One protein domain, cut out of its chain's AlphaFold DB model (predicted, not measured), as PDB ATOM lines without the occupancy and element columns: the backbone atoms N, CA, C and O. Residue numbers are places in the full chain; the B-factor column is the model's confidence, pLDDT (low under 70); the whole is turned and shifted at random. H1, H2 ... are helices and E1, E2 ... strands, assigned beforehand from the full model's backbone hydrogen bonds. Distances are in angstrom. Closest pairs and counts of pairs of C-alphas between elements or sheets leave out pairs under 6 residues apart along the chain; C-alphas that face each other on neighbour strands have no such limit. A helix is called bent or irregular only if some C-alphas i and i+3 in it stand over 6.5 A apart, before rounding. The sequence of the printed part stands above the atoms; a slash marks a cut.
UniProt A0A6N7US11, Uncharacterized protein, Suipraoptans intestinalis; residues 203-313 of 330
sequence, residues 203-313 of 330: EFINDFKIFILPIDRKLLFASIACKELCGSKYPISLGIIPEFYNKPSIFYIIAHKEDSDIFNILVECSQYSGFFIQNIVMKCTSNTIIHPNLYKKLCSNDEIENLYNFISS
ATOM      1  N   GLU A 203     264.979 289.771 369.231       96.31
ATOM      2  CA  GLU A 203     264.222 291.020 369.264       96.31
ATOM      3  C   GLU A 203     264.007 291.596 370.675       96.31
ATOM      4  O   GLU A 203     263.536 292.730 370.777       96.31
ATOM      5  N   PHE A 204     264.364 290.883 371.758       96.06
ATOM      6  CA  PHE A 204     264.285 291.428 373.122       96.06
ATOM      7  C   PHE A 204     265.101 292.720 373.278       96.06
ATOM      8  O   PHE A 204     264.703 293.597 374.045       96.06
ATOM      9  N   ILE A 205     266.187 292.893 372.511       94.31
ATOM     10  CA  ILE A 205     267.007 294.117 372.533       94.31
ATOM     11  C   ILE A 205     266.226 295.376 372.122       94.31
ATOM     12  O   ILE A 205     266.649 296.494 372.402       94.31
ATOM     13  N   ASN A 206     265.073 295.212 371.463       95.19
ATOM     14  CA  ASN A 206     264.211 296.323 371.068       95.19
ATOM     15  C   ASN A 206     263.343 296.838 372.219       95.19
ATOM     16  O   ASN A 206     262.828 297.952 372.123       95.19
ATOM     17  N   ASP A 207     263.154 296.033 373.269       97.50
ATOM     18  CA  ASP A 207     262.331 296.349 374.441       97.50
ATOM     19  C   ASP A 207     263.160 296.481 375.721       97.50
ATOM     20  O   ASP A 207     262.709 297.123 376.670       97.50
ATOM     21  N   PHE A 208     264.383 295.947 375.737       98.38
ATOM     22  CA  PHE A 208     265.266 295.969 376.895       98.38
ATOM     23  C   PHE A 208     266.594 296.662 376.608       98.38
ATOM     24  O   PHE A 208     267.231 296.460 375.577       98.38
ATOM     25  N   LYS A 209     267.037 297.445 377.588       98.44
ATOM     26  CA  LYS A 209     268.407 297.924 377.724       98.44
ATOM     27  C   LYS A 209     269.168 296.924 378.585       98.44
ATOM     28  O   LYS A 209     268.693 296.564 379.662       98.44
ATOM     29  N   ILE A 210     270.328 296.487 378.107       98.44
ATOM     30  CA  ILE A 210     271.188 295.537 378.810       98.44
ATOM     31  C   ILE A 210     272.587 296.126 378.912       98.44
ATOM     32  O   ILE A 210     273.158 296.566 377.916       98.44
ATOM     33  N   PHE A 211     273.126 296.132 380.124       98.56
ATOM     34  CA  PHE A 211     274.522 296.427 380.407       98.56
ATOM     35  C   PHE A 211     275.130 295.226 381.114       98.56
ATOM     36  O   PHE A 211     274.526 294.683 382.038       98.56
ATOM     37  N   ILE A 212     276.312 294.814 380.668       98.44
ATOM     38  CA  ILE A 212     277.058 293.696 381.235       98.44
ATOM     39  C   ILE A 212     278.497 294.158 381.426       98.44
ATOM     40  O   ILE A 212     279.143 294.613 380.483       98.44
ATOM     41  N   LEU A 213     278.994 294.015 382.647       97.88
ATOM     42  CA  LEU A 213     280.357 294.329 383.038       97.88
ATOM     43  C   LEU A 213     281.039 293.048 383.531       97.88
ATOM     44  O   LEU A 213     280.642 292.516 384.571       97.88
ATOM     45  N   PRO A 214     282.055 292.530 382.822       96.81
ATOM     46  CA  PRO A 214     282.884 291.450 383.339       96.81
ATOM     47  C   PRO A 214     283.589 291.870 384.633       96.81
ATOM     48  O   PRO A 214     284.140 292.966 384.722       96.81
ATOM     49  N   ILE A 215     283.595 290.984 385.624       95.50
ATOM     50  CA  ILE A 215     284.301 291.174 386.889       95.50
ATOM     51  C   ILE A 215     285.558 290.309 386.846       95.50
ATOM     52  O   ILE A 215     285.476 289.085 386.907       95.50
ATOM     53  N   ASP A 216     286.726 290.944 386.763       91.69
ATOM     54  CA  ASP A 216     288.023 290.259 386.668       91.69
ATOM     55  C   ASP A 216     288.530 289.772 388.038       91.69
ATOM     56  O   ASP A 216     289.610 290.135 388.503       91.69
ATOM     57  N   ARG A 217     287.683 289.022 388.754       90.88
ATOM     58  CA  ARG A 217     287.977 288.409 390.057       90.88
ATOM     59  C   ARG A 217     287.158 287.137 390.246       90.88
ATOM     60  O   ARG A 217     286.020 287.024 389.782       90.88
ATOM     61  N   LYS A 218     287.714 286.190 391.006       92.94
ATOM     62  CA  LYS A 218     286.950 285.040 391.498       92.94
ATOM     63  C   LYS A 218     285.887 285.537 392.474       92.94
ATOM     64  O   LYS A 218     286.215 286.253 393.411       92.94
ATOM     65  N   LEU A 219     284.640 285.121 392.280       96.88
ATOM     66  CA  LEU A 219     283.545 285.451 393.186       96.88
ATOM     67  C   LEU A 219     283.249 284.278 394.119       96.88
ATOM     68  O   LEU A 219     283.123 283.138 393.677       96.88
ATOM     69  N   LEU A 220     283.122 284.581 395.409       97.38
ATOM     70  CA  LEU A 220     282.683 283.648 396.451       97.38
ATOM     71  C   LEU A 220     281.228 283.905 396.873       97.38
ATOM     72  O   LEU A 220     280.804 283.520 397.961       97.38
ATOM     73  N   PHE A 221     280.457 284.566 396.015       97.75
ATOM     74  CA  PHE A 221     279.034 284.799 396.199       97.75
ATOM     75  C   PHE A 221     278.341 284.985 394.849       97.75
ATOM     76  O   PHE A 221     278.986 285.314 393.855       97.75
ATOM     77  N   ALA A 222     277.025 284.815 394.834       98.06
ATOM     78  CA  ALA A 222     276.152 285.252 393.755       98.06
ATOM     79  C   ALA A 222     274.970 286.014 394.348       98.06
ATOM     80  O   ALA A 222     274.505 285.685 395.439       98.06
ATOM     81  N   SER A 223     274.477 287.019 393.634       98.06
ATOM     82  CA  SER A 223     273.339 287.818 394.085       98.06
ATOM     83  C   SER A 223     272.564 288.341 392.888       98.06
ATOM     84  O   SER A 223     273.169 288.820 391.933       98.06
ATOM     85  N   ILE A 224     271.238 288.232 392.906       98.00
ATOM     86  CA  ILE A 224     270.380 288.729 391.824       98.00
ATOM     87  C   ILE A 224     269.180 289.459 392.400       98.00
ATOM     88  O   ILE A 224     268.528 288.980 393.320       98.00
ATOM     89  N   ALA A 225     268.861 290.616 391.835       97.25
ATOM     90  CA  ALA A 225     267.813 291.512 392.294       97.25
ATOM     91  C   ALA A 225     266.844 291.868 391.160       97.25
ATOM     92  O   ALA A 225     267.157 291.778 389.964       97.25
ATOM     93  N   CYS A 226     265.638 292.265 391.546       96.81
ATOM     94  CA  CYS A 226     264.689 292.932 390.670       96.81
ATOM     95  C   CYS A 226     263.898 293.915 391.529       96.81
ATOM     96  O   CYS A 226     263.207 293.495 392.451       96.81
ATOM     97  N   LYS A 227     264.058 295.220 391.305       93.38
ATOM     98  CA  LYS A 227     263.469 296.228 392.194       93.38
ATOM     99  C   LYS A 227     262.954 297.417 391.412       93.38
ATOM    100  O   LYS A 227     263.586 297.885 390.467       93.38
ATOM    101  N   GLU A 228     261.794 297.906 391.824       92.31
ATOM    102  CA  GLU A 228     261.298 299.210 391.409       92.31
ATOM    103  C   GLU A 228     262.142 300.300 392.074       92.31
ATOM    104  O   GLU A 228     262.163 300.428 393.300       92.31
ATOM    105  N   LEU A 229     262.861 301.065 391.256       91.12
ATOM    106  CA  LEU A 229     263.615 302.229 391.707       91.12
ATOM    107  C   LEU A 229     262.774 303.494 391.545       91.12
ATOM    108  O   LEU A 229     261.866 303.553 390.711       91.12
ATOM    109  N   CYS A 230     263.081 304.522 392.334       87.94
ATOM    110  CA  CYS A 230     262.377 305.799 392.258       87.94
ATOM    111  C   CYS A 230     262.403 306.349 390.821       87.94
ATOM    112  O   CYS A 230     263.465 306.450 390.208       87.94
ATOM    113  N   GLY A 231     261.224 306.674 390.285       87.75
ATOM    114  CA  GLY A 231     261.049 307.151 388.911       87.75
ATOM    115  C   GLY A 231     260.913 306.055 387.848       87.75
ATOM    116  O   GLY A 231     260.637 306.390 386.699       87.75
ATOM    117  N   SER A 232     261.079 304.772 388.195       93.69
ATOM    118  CA  SER A 232     260.963 303.676 387.224       93.69
ATOM    119  C   SER A 232     259.506 303.287 386.960       93.69
ATOM    120  O   SER A 232     258.659 303.186 387.856       93.69
ATOM    121  N   LYS A 233     259.198 303.054 385.688       95.06
ATOM    122  CA  LYS A 233     257.951 302.469 385.214       95.06
ATOM    123  C   LYS A 233     257.918 300.969 385.483       95.06
ATOM    124  O   LYS A 233     256.875 300.472 385.919       95.06
ATOM    125  N   TYR A 234     259.023 300.266 385.232       96.19
ATOM    126  CA  TYR A 234     259.168 298.840 385.511       96.19
ATOM    127  C   TYR A 234     260.314 298.559 386.491       96.19
ATOM    128  O   TYR A 234     261.296 299.298 386.528       96.19
ATOM    129  N   PRO A 235     260.228 297.452 387.249       96.50
ATOM    130  CA  PRO A 235     261.346 296.958 388.042       96.50
ATOM    131  C   PRO A 235     262.597 296.728 387.186       96.50
ATOM    132  O   PRO A 235     262.519 296.196 386.077       96.50
ATOM    133  N   ILE A 236     263.759 297.085 387.725       98.00
ATOM    134  CA  ILE A 236     265.055 296.911 387.069       98.00
ATOM    135  C   ILE A 236     265.706 295.654 387.630       98.00
ATOM    136  O   ILE A 236     265.778 295.476 388.847       98.00
ATOM    137  N   SER A 237     266.167 294.767 386.747       98.44
ATOM    138  CA  SER A 237     266.918 293.586 387.158       98.44
ATOM    139  C   SER A 237     268.405 293.894 387.232       98.44
ATOM    140  O   SER A 237     268.969 294.522 386.339       98.44
ATOM    141  N   LEU A 238     269.031 293.421 388.300       98.44
ATOM    142  CA  LEU A 238     270.453 293.568 388.565       98.44
ATOM    143  C   LEU A 238     271.003 292.209 388.978       98.44
ATOM    144  O   LEU A 238     270.274 291.412 389.573       98.44
ATOM    145  N   GLY A 239     272.276 291.937 388.730       98.19
ATOM    146  CA  GLY A 239     272.852 290.703 389.245       98.19
ATOM    147  C   GLY A 239     274.358 290.616 389.152       98.19
ATOM    148  O   GLY A 239     274.967 291.198 388.265       98.19
ATOM    149  N   ILE A 240     274.931 289.863 390.084       98.50
ATOM    150  CA  ILE A 240     276.334 289.480 390.175       98.50
ATOM    151  C   ILE A 240     276.375 287.955 390.083       98.50
ATOM    152  O   ILE A 240     275.932 287.255 390.999       98.50
ATOM    153  N   ILE A 241     276.878 287.444 388.961       97.81
ATOM    154  CA  ILE A 241     276.936 286.012 388.651       97.81
ATOM    155  C   ILE A 241     278.406 285.580 388.563       97.81
ATOM    156  O   ILE A 241     279.153 286.188 387.797       97.81
ATOM    157  N   PRO A 242     278.840 284.544 389.301       97.19
ATOM    158  CA  PRO A 242     280.177 283.967 389.178       97.19
ATOM    159  C   PRO A 242     280.455 283.345 387.812       97.19
ATOM    160  O   PRO A 242     279.543 282.893 387.121       97.19
ATOM    161  N   GLU A 243     281.741 283.237 387.486       96.62
ATOM    162  CA  GLU A 243     282.222 282.476 386.334       96.62
ATOM    163  C   GLU A 243     281.631 281.062 386.309       96.62
ATOM    164  O   GLU A 243     281.752 280.304 387.272       96.62
ATOM    165  N   PHE A 244     281.031 280.664 385.189       96.06
ATOM    166  CA  PHE A 244     280.487 279.322 385.023       96.06
ATOM    167  C   PHE A 244     280.587 278.860 383.567       96.06
ATOM    168  O   PHE A 244     280.247 279.585 382.633       96.06
ATOM    169  N   TYR A 245     281.073 277.632 383.368       95.31
ATOM    170  CA  TYR A 245     281.520 277.125 382.064       95.31
ATOM    171  C   TYR A 245     282.465 278.105 381.349       95.31
ATOM    172  O   TYR A 245     283.552 278.348 381.861       95.31
ATOM    173  N   ASN A 246     282.081 278.632 380.182       95.50
ATOM    174  CA  ASN A 246     282.861 279.609 379.420       95.50
ATOM    175  C   ASN A 246     282.400 281.062 379.636       95.50
ATOM    176  O   ASN A 246     282.813 281.944 378.882       95.50
ATOM    177  N   LYS A 247     281.511 281.318 380.605       96.75
ATOM    178  CA  LYS A 247     281.050 282.669 380.943       96.75
ATOM    179  C   LYS A 247     281.903 283.228 382.078       96.75
ATOM    180  O   LYS A 247     282.040 282.529 383.082       96.75
ATOM    181  N   PRO A 248     282.448 284.452 381.952       97.19
ATOM    182  CA  PRO A 248     283.176 285.093 383.040       97.19
ATOM    183  C   PRO A 248     282.227 285.440 384.191       97.19
ATOM    184  O   PRO A 248     281.005 285.427 384.028       97.19
ATOM    185  N   SER A 249     282.791 285.806 385.342       97.81
ATOM    186  CA  SER A 249     282.024 286.517 386.363       97.81
ATOM    187  C   SER A 249     281.492 287.826 385.771       97.81
ATOM    188  O   SER A 249     282.238 288.548 385.106       97.81
ATOM    189  N   ILE A 250     280.221 288.147 385.996       98.06
ATOM    190  CA  ILE A 250     279.580 289.344 385.440       98.06
ATOM    191  C   ILE A 250     278.762 290.090 386.487       98.06
ATOM    192  O   ILE A 250     278.122 289.481 387.342       98.06
ATOM    193  N   PHE A 251     278.732 291.411 386.352       98.62
ATOM    194  CA  PHE A 251     277.639 292.253 386.813       98.62
ATOM    195  C   PHE A 251     276.735 292.583 385.621       98.62
ATOM    196  O   PHE A 251     277.240 292.869 384.535       98.62
ATOM    197  N   TYR A 252     275.417 292.557 385.802       98.69
ATOM    198  CA  TYR A 252     274.474 292.980 384.772       98.69
ATOM    199  C   TYR A 252     273.415 293.944 385.308       98.69
ATOM    200  O   TYR A 252     273.024 293.882 386.474       98.69
ATOM    201  N   ILE A 253     272.910 294.786 384.407       98.75
ATOM    202  CA  ILE A 253     271.722 295.624 384.580       98.75
ATOM    203  C   ILE A 253     270.815 295.369 383.377       98.75
ATOM    204  O   ILE A 253     271.253 295.495 382.233       98.75
ATOM    205  N   ILE A 254     269.553 295.028 383.625       98.69
ATOM    206  CA  ILE A 254     268.527 294.873 382.592       98.69
ATOM    207  C   ILE A 254     267.320 295.720 382.977       98.69
ATOM    208  O   ILE A 254     266.698 295.502 384.018       98.69
ATOM    209  N   ALA A 255     266.973 296.667 382.112       98.56
ATOM    210  CA  ALA A 255     265.824 297.548 382.281       98.56
ATOM    211  C   ALA A 255     264.955 297.530 381.024       98.56
ATOM    212  O   ALA A 255     265.454 297.352 379.910       98.56
ATOM    213  N   HIS A 256     263.650 297.744 381.179       98.44
ATOM    214  CA  HIS A 256     262.800 298.016 380.025       98.44
ATOM    215  C   HIS A 256     263.200 299.363 379.401       98.44
ATOM    216  O   HIS A 256     263.626 300.279 380.099       98.44
ATOM    217  N   LYS A 257     263.059 299.526 378.082       97.56
ATOM    218  CA  LYS A 257     263.493 300.743 377.367       97.56
ATOM    219  C   LYS A 257     262.836 302.032 377.857       97.56
ATOM    220  O   LYS A 257     263.405 303.107 377.685       97.56
ATOM    221  N   GLU A 258     261.646 301.933 378.441       97.56
ATOM    222  CA  GLU A 258     260.952 303.081 379.040       97.56
ATOM    223  C   GLU A 258     261.648 303.603 380.304       97.56
ATOM    224  O   GLU A 258     261.402 304.734 380.699       97.56
ATOM    225  N   ASP A 259     262.562 302.823 380.879       97.81
ATOM    226  CA  ASP A 259     263.361 303.159 382.059       97.81
ATOM    227  C   ASP A 259     264.803 303.547 381.682       97.81
ATOM    228  O   ASP A 259     265.736 303.375 382.467       97.81
ATOM    229  N   SER A 260     265.004 304.056 380.458       97.00
ATOM    230  CA  SER A 260     266.334 304.373 379.912       97.00
ATOM    231  C   SER A 260     267.116 305.381 380.760       97.00
ATOM    232  O   SER A 260     268.325 305.227 380.899       97.00
ATOM    233  N   ASP A 261     266.452 306.385 381.336       97.19
ATOM    234  CA  ASP A 261     267.134 307.415 382.130       97.19
ATOM    235  C   ASP A 261     267.746 306.819 383.402       97.19
ATOM    236  O   ASP A 261     268.925 307.024 383.687       97.19
ATOM    237  N   ILE A 262     266.977 305.997 384.121       97.19
ATOM    238  CA  ILE A 262     267.457 305.310 385.327       97.19
ATOM    239  C   ILE A 262     268.524 304.287 384.960       97.19
ATOM    240  O   ILE A 262     269.552 304.215 385.626       97.19
ATOM    241  N   PHE A 263     268.319 303.529 383.880       98.12
ATOM    242  CA  PHE A 263     269.324 302.602 383.373       98.12
ATOM    243  C   PHE A 263     270.670 303.302 383.137       98.12
ATOM    244  O   PHE A 263     271.691 302.816 383.615       98.12
ATOM    245  N   ASN A 264     270.677 304.455 382.462       97.81
ATOM    246  CA  ASN A 264     271.906 305.198 382.180       97.81
ATOM    247  C   ASN A 264     272.610 305.652 383.468       97.81
ATOM    248  O   ASN A 264     273.825 305.499 383.565       97.81
ATOM    249  N   ILE A 265     271.858 306.133 384.466       96.50
ATOM    250  CA  ILE A 265     272.405 306.516 385.778       96.50
ATOM    251  C   ILE A 265     273.057 305.310 386.467       96.50
ATOM    252  O   ILE A 265     274.186 305.399 386.941       96.50
ATOM    253  N   LEU A 266     272.376 304.160 386.498       97.12
ATOM    254  CA  LEU A 266     272.915 302.951 387.125       97.12
ATOM    255  C   LEU A 266     274.188 302.461 386.424       97.12
ATOM    256  O   LEU A 266     275.141 302.058 387.092       97.12
ATOM    257  N   VAL A 267     274.212 302.503 385.087       97.75
ATOM    258  CA  VAL A 267     275.395 302.151 384.291       97.75
ATOM    259  C   VAL A 267     276.552 303.078 384.630       97.75
ATOM    260  O   VAL A 267     277.640 302.591 384.936       97.75
ATOM    261  N   GLU A 268     276.316 304.388 384.639       96.50
ATOM    262  CA  GLU A 268     277.323 305.386 384.991       96.50
ATOM    263  C   GLU A 268     277.901 305.119 386.391       96.50
ATOM    264  O   GLU A 268     279.107 304.927 386.534       96.50
ATOM    265  N   CYS A 269     277.053 304.985 387.415       96.06
ATOM    266  CA  CYS A 269     277.499 304.698 388.781       96.06
ATOM    267  C   CYS A 269     278.300 303.387 388.887       96.06
ATOM    268  O   CYS A 269     279.309 303.333 389.593       96.06
ATOM    269  N   SER A 270     277.889 302.342 388.161       95.69
ATOM    270  CA  SER A 270     278.563 301.039 388.189       95.69
ATOM    271  C   SER A 270     279.974 301.058 387.599       95.69
ATOM    272  O   SER A 270     280.813 300.256 387.998       95.69
ATOM    273  N   GLN A 271     280.265 301.986 386.686       92.31
ATOM    274  CA  GLN A 271     281.595 302.124 386.085       92.31
ATOM    275  C   GLN A 271     282.594 302.809 387.026       92.31
ATOM    276  O   GLN A 271     283.799 302.607 386.882       92.31
ATOM    277  N   TYR A 272     282.111 303.591 387.995       89.06
ATOM    278  CA  TYR A 272     282.963 304.372 388.893       89.06
ATOM    279  C   TYR A 272     283.240 303.706 390.244       89.06
ATOM    280  O   TYR A 272     284.201 304.090 390.909       89.06
ATOM    281  N   SER A 273     282.430 302.733 390.678       90.44
ATOM    282  CA  SER A 273     282.568 302.156 392.020       90.44
ATOM    283  C   SER A 273     282.195 300.675 392.093       90.44
ATOM    284  O   SER A 273     281.055 300.281 391.852       90.44
ATOM    285  N   GLY A 274     283.150 299.849 392.535       89.38
ATOM    286  CA  GLY A 274     282.885 298.452 392.897       89.38
ATOM    287  C   GLY A 274     281.946 298.323 394.101       89.38
ATOM    288  O   GLY A 274     281.140 297.396 394.142       89.38
ATOM    289  N   PHE A 275     281.978 299.283 395.035       94.88
ATOM    290  CA  PHE A 275     281.022 299.330 396.145       94.88
ATOM    291  C   PHE A 275     279.599 299.535 395.638       94.88
ATOM    292  O   PHE A 275     278.707 298.805 396.058       94.88
ATOM    293  N   PHE A 276     279.401 300.426 394.660       96.75
ATOM    294  CA  PHE A 276     278.087 300.616 394.047       96.75
ATOM    295  C   PHE A 276     277.513 299.297 393.527       96.75
ATOM    296  O   PHE A 276     276.374 298.968 393.853       96.75
ATOM    297  N   ILE A 277     278.318 298.516 392.796       96.62
ATOM    298  CA  ILE A 277     277.911 297.221 392.231       96.62
ATOM    299  C   ILE A 277     277.417 296.255 393.315       96.62
ATOM    300  O   ILE A 277     276.317 295.721 393.183       96.62
ATOM    301  N   GLN A 278     278.187 296.012 394.384       95.88
ATOM    302  CA  GLN A 278     277.732 295.091 395.440       95.88
ATOM    303  C   GLN A 278     276.529 295.657 396.202       95.88
ATOM    304  O   GLN A 278     275.562 294.937 396.453       95.88
ATOM    305  N   ASN A 279     276.556 296.945 396.538       96.81
ATOM    306  CA  ASN A 279     275.602 297.545 397.458       96.81
ATOM    307  C   ASN A 279     274.207 297.641 396.830       96.81
ATOM    308  O   ASN A 279     273.233 297.283 397.490       96.81
ATOM    309  N   ILE A 280     274.098 298.042 395.553       96.31
ATOM    310  CA  ILE A 280     272.795 298.138 394.876       96.31
ATOM    311  C   ILE A 280     272.116 296.770 394.763       96.31
ATOM    312  O   ILE A 280     270.917 296.655 395.002       96.31
ATOM    313  N   VAL A 281     272.867 295.711 394.439       96.75
ATOM    314  CA  VAL A 281     272.281 294.372 394.292       96.75
ATOM    315  C   VAL A 281     271.872 293.829 395.657       96.75
ATOM    316  O   VAL A 281     270.728 293.412 395.822       96.75
ATOM    317  N   MET A 282     272.765 293.908 396.650       94.88
ATOM    318  CA  MET A 282     272.527 293.392 398.003       94.88
ATOM    319  C   MET A 282     271.380 294.107 398.718       94.88
ATOM    320  O   MET A 282     270.637 293.473 399.461       94.88
ATOM    321  N   LYS A 283     271.198 295.413 398.481       93.38
ATOM    322  CA  LYS A 283     270.078 296.169 399.054       93.38
ATOM    323  C   LYS A 283     268.729 295.756 398.472       93.38
ATOM    324  O   LYS A 283     267.697 295.880 399.126       93.38
ATOM    325  N   CYS A 284     268.726 295.301 397.225       92.06
ATOM    326  CA  CYS A 284     267.518 295.069 396.447       92.06
ATOM    327  C   CYS A 284     267.111 293.592 396.372       92.06
ATOM    328  O   CYS A 284     266.293 293.244 395.518       92.06
ATOM    329  N   THR A 285     267.673 292.716 397.212       92.94
ATOM    330  CA  THR A 285     267.359 291.288 397.150       92.94
ATOM    331  C   THR A 285     267.531 290.532 398.461       92.94
ATOM    332  O   THR A 285     268.392 290.830 399.284       92.94
ATOM    333  N   SER A 286     266.738 289.480 398.597       89.50
ATOM    334  CA  SER A 286     266.932 288.347 399.504       89.50
ATOM    335  C   SER A 286     267.689 287.191 398.826       89.50
ATOM    336  O   SER A 286     268.185 286.282 399.486       89.50
ATOM    337  N   ASN A 287     267.814 287.204 397.497       95.56
ATOM    338  CA  ASN A 287     268.349 286.109 396.697       95.56
ATOM    339  C   ASN A 287     269.868 286.227 396.510       95.56
ATOM    340  O   ASN A 287     270.381 286.473 395.413       95.56
ATOM    341  N   THR A 288     270.575 286.047 397.623       97.44
ATOM    342  CA  THR A 288     272.038 286.019 397.695       97.44
ATOM    343  C   THR A 288     272.514 284.682 398.254       97.44
ATOM    344  O   THR A 288     272.026 284.211 399.284       97.44
ATOM    345  N   ILE A 289     273.510 284.090 397.595       97.88
ATOM    346  CA  ILE A 289     274.221 282.892 398.047       97.88
ATOM    347  C   ILE A 289     275.675 283.260 398.323       97.88
ATOM    348  O   ILE A 289     276.354 283.798 397.454       97.88
ATOM    349  N   ILE A 290     276.152 282.935 399.522       98.00
ATOM    350  CA  ILE A 290     277.499 283.228 400.011       98.00
ATOM    351  C   ILE A 290     278.227 281.910 400.274       98.00
ATOM    352  O   ILE A 290     277.718 281.024 400.968       98.00
ATOM    353  N   HIS A 291     279.443 281.789 399.748       98.12
ATOM    354  CA  HIS A 291     280.313 280.656 400.025       98.12
ATOM    355  C   HIS A 291     280.758 280.651 401.500       98.12
ATOM    356  O   HIS A 291     281.103 281.713 402.031       98.12
ATOM    357  N   PRO A 292     280.856 279.483 402.171       97.88
ATOM    358  CA  PRO A 292     281.240 279.394 403.585       97.88
ATOM    359  C   PRO A 292     282.529 280.137 403.970       97.88
ATOM    360  O   PRO A 292     282.556 280.811 404.993       97.88
ATOM    361  N   ASN A 293     283.579 280.073 403.145       96.75
ATOM    362  CA  ASN A 293     284.815 280.843 403.362       96.75
ATOM    363  C   ASN A 293     284.593 282.361 403.421       96.75
ATOM    364  O   ASN A 293     285.126 283.003 404.324       96.75
ATOM    365  N   LEU A 294     283.805 282.927 402.500       97.50
ATOM    366  CA  LEU A 294     283.506 284.360 402.512       97.50
ATOM    367  C   LEU A 294     282.646 284.709 403.726       97.50
ATOM    368  O   LEU A 294     282.972 285.639 404.451       97.50
ATOM    369  N   TYR A 295     281.617 283.910 404.017       97.38
ATOM    370  CA  TYR A 295     280.790 284.112 405.208       97.38
ATOM    371  C   TYR A 295     281.629 284.112 406.496       97.38
ATOM    372  O   TYR A 295     281.511 285.013 407.319       97.38
ATOM    373  N   LYS A 296     282.544 283.143 406.646       96.62
ATOM    374  CA  LYS A 296     283.451 283.058 407.797       96.62
ATOM    375  C   LYS A 296     284.366 284.280 407.905       96.62
ATOM    376  O   LYS A 296     284.586 284.741 409.021       96.62
ATOM    377  N   LYS A 297     284.881 284.790 406.780       96.38
ATOM    378  CA  LYS A 297     285.693 286.017 406.737       96.38
ATOM    379  C   LYS A 297     284.882 287.235 407.191       96.38
ATOM    380  O   LYS A 297     285.328 287.967 408.066       96.38
ATOM    381  N   LEU A 298     283.668 287.400 406.661       96.88
ATOM    382  CA  LEU A 298     282.767 288.487 407.059       96.88
ATOM    383  C   LEU A 298     282.454 288.429 408.562       96.88
ATOM    384  O   LEU A 298     282.427 289.460 409.225       96.88
ATOM    385  N   CYS A 299     282.262 287.229 409.121       95.75
ATOM    386  CA  CYS A 299     282.085 287.057 410.562       95.75
ATOM    387  C   CYS A 299     283.351 287.379 411.366       95.75
ATOM    388  O   CYS A 299     283.238 287.943 412.445       95.75
ATOM    389  N   SER A 300     284.546 287.006 410.895       95.56
ATOM    390  CA  SER A 300     285.788 287.245 411.648       95.56
ATOM    391  C   SER A 300     286.216 288.710 411.679       95.56
ATOM    392  O   SER A 300     287.011 289.079 412.538       95.56
ATOM    393  N   ASN A 301     285.715 289.507 410.738       94.56
ATOM    394  CA  ASN A 301     286.033 290.924 410.594       94.56
ATOM    395  C   ASN A 301     284.915 291.844 411.118       94.56
ATOM    396  O   ASN A 301     284.965 293.044 410.870       94.56
ATOM    397  N   ASP A 302     283.879 291.292 411.759       93.00
ATOM    398  CA  ASP A 302     282.658 292.008 412.171       93.00
ATOM    399  C   ASP A 302     281.886 292.690 411.008       93.00
ATOM    400  O   ASP A 302     280.920 293.423 411.214       93.00
ATOM    401  N   GLU A 303     282.238 292.389 409.752       96.69
ATOM    402  CA  GLU A 303     281.590 292.921 408.543       96.69
ATOM    403  C   GLU A 303     280.172 292.362 408.346       96.69
ATOM    404  O   GLU A 303     279.322 292.984 407.708       96.69
ATOM    405  N   ILE A 304     279.886 291.176 408.895       95.25
ATOM    406  CA  ILE A 304     278.570 290.546 408.747       95.25
ATOM    407  C   ILE A 304     277.459 291.345 409.448       95.25
ATOM    408  O   ILE A 304     276.342 291.416 408.939       95.25
ATOM    409  N   GLU A 305     277.761 291.976 410.586       94.25
ATOM    410  CA  GLU A 305     276.798 292.818 411.303       94.25
ATOM    411  C   GLU A 305     276.527 294.108 410.524       94.25
ATOM    412  O   GLU A 305     275.374 294.514 410.370       94.25
ATOM    413  N   ASN A 306     277.574 294.698 409.942       96.00
ATOM    414  CA  ASN A 306     277.455 295.852 409.053       96.00
ATOM    415  C   ASN A 306     276.592 295.538 407.828       96.00
ATOM    416  O   ASN A 306     275.710 296.324 407.478       96.00
ATOM    417  N   LEU A 307     276.774 294.359 407.224       95.62
ATOM    418  CA  LEU A 307     275.910 293.891 406.145       95.62
ATOM    419  C   LEU A 307     274.445 293.800 406.593       95.62
ATOM    420  O   LEU A 307     273.563 294.252 405.867       95.62
ATOM    421  N   TYR A 308     274.167 293.222 407.766       94.31
ATOM    422  CA  TYR A 308     272.793 293.065 408.264       94.31
ATOM    423  C   TYR A 308     272.129 294.415 408.531       94.31
ATOM    424  O   TYR A 308     270.984 294.635 408.131       94.31
ATOM    425  N   ASN A 309     272.861 295.350 409.134       93.50
ATOM    426  CA  ASN A 309     272.403 296.722 409.338       93.50
ATOM    427  C   ASN A 309     272.140 297.425 407.997       93.50
ATOM    428  O   ASN A 309     271.142 298.127 407.835       93.50
ATOM    429  N   PHE A 310     273.003 297.197 407.004       95.00
ATOM    430  CA  PHE A 310     272.842 297.769 405.674       95.00
ATOM    431  C   PHE A 310     271.578 297.253 404.978       95.00
ATOM    432  O   PHE A 310     270.755 298.060 404.546       95.00
ATOM    433  N   ILE A 311     271.374 295.935 404.905       92.81
ATOM    434  CA  ILE A 311     270.216 295.355 404.202       92.81
ATOM    435  C   ILE A 311     268.885 295.594 404.933       92.81
ATOM    436  O   ILE A 311     267.855 295.681 404.274       92.81
ATOM    437  N   SER A 312     268.891 295.745 406.263       89.31
ATOM    438  CA  SER A 312     267.678 296.010 407.057       89.31
ATOM    439  C   SER A 312     267.280 297.486 407.136       89.31
ATOM    440  O   SER A 312     266.146 297.796 407.501       89.31
ATOM    441  N   SER A 313     268.185 298.409 406.799       89.69
ATOM    442  CA  SER A 313     267.904 299.844 406.887       89.69
ATOM    443  C   SER A 313     266.820 300.294 405.895       89.69
ATOM    444  O   SER A 313     266.822 299.895 404.732       89.69
TER     445      SER A 313
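What this domain is: This is residues 203 to 313 of the 330 residues of an uncharacterized protein of Suipraoptans intestinalis (UniProt A0A6N7US11). A five-stranded antiparallel sheet forms a wall, with helices H2 and H3 over one face, meeting at a corner by their link, H2 along the strands E1 and E4 and H3 across E4, E3 and E2, and with no named helix over the other face. Past the E5 edge, H4 and H5 make a corner, and the end of H5 comes back to the end of H3; the small H1 sits at the opposite end of the domain, just before E1. The printed part has 111 residues, with five named helices and five named strands in the order H1 E1 E2 E3 E4 H2 H3 E5 H4 H5; the sheet's order is E1 E4 E3 E2 E5. The class is mixed, helices and strands, and the whole is compact, with a radius of gyration of the C-alphas of 14.7 A and spans of 46 by 37 by 24 A.

How they stand to each other: The edge strands are E1, residues 208 to 214, and E5, residues 288 to 290; the inner strands are E4, residues 250 to 256, E3, residues 236 to 241, and E2, residues 221 to 227. E2 E3 E4 form a meander, each strand the antiparallel neighbour of the one before, and with E1 beside E4 a Greek key, the first of four strands pairing with the fourth. N 211 and O 253 of E1 and E4 are 2.9 A apart, N 252 and O 239 of E4 and E3 2.8 A, N 225 and O 238 of E2 and E3 2.8 A, and N 222 and O 289 of E2 and E5 2.9 A, within hydrogen-bond range. H2, residues 257 to 272, and H3, residues 274 to 283, are on the same face, giving two layers, a sheet and its helices. H2 runs along the strands over E1 and E4 at a height over the sheet of 8.5 A; H3, at 8.9 A, runs only just across them, at 61 degrees to E2 on the local plane. H2 is irregular, C-alphas 258 and 261 being 8.2 A apart. H5, residues 303 to 312, only just touches H3, only at their ends, with 3 pairs of C-alphas within 8 A, the closest those of Lys 283 and Ile 311, 5.2 A. H4, residues 292 to 300, only grazes the sheet with residues 292 to 296. Every O i to N i+4 pair is within hydrogen-bond range in H4 and H5, but 9 of 12 in H2 and 5 of 6 in H3.

Where its parts are: H1, residues 203 to 206, begins at C-alpha 203 (264.222, 291.020, 369.264). E2 spans 19.7 A and H2 22.9 A. H5, 14.3 A long, ends at C-alpha 312 (267.678, 296.010, 407.057).

The domain as a whole: The C-alphas of Glu 203 and Ser 300, the two farthest apart, are 47.7 A apart. The printed part has no cut, no link is long, and no printed residue has pLDDT under 70.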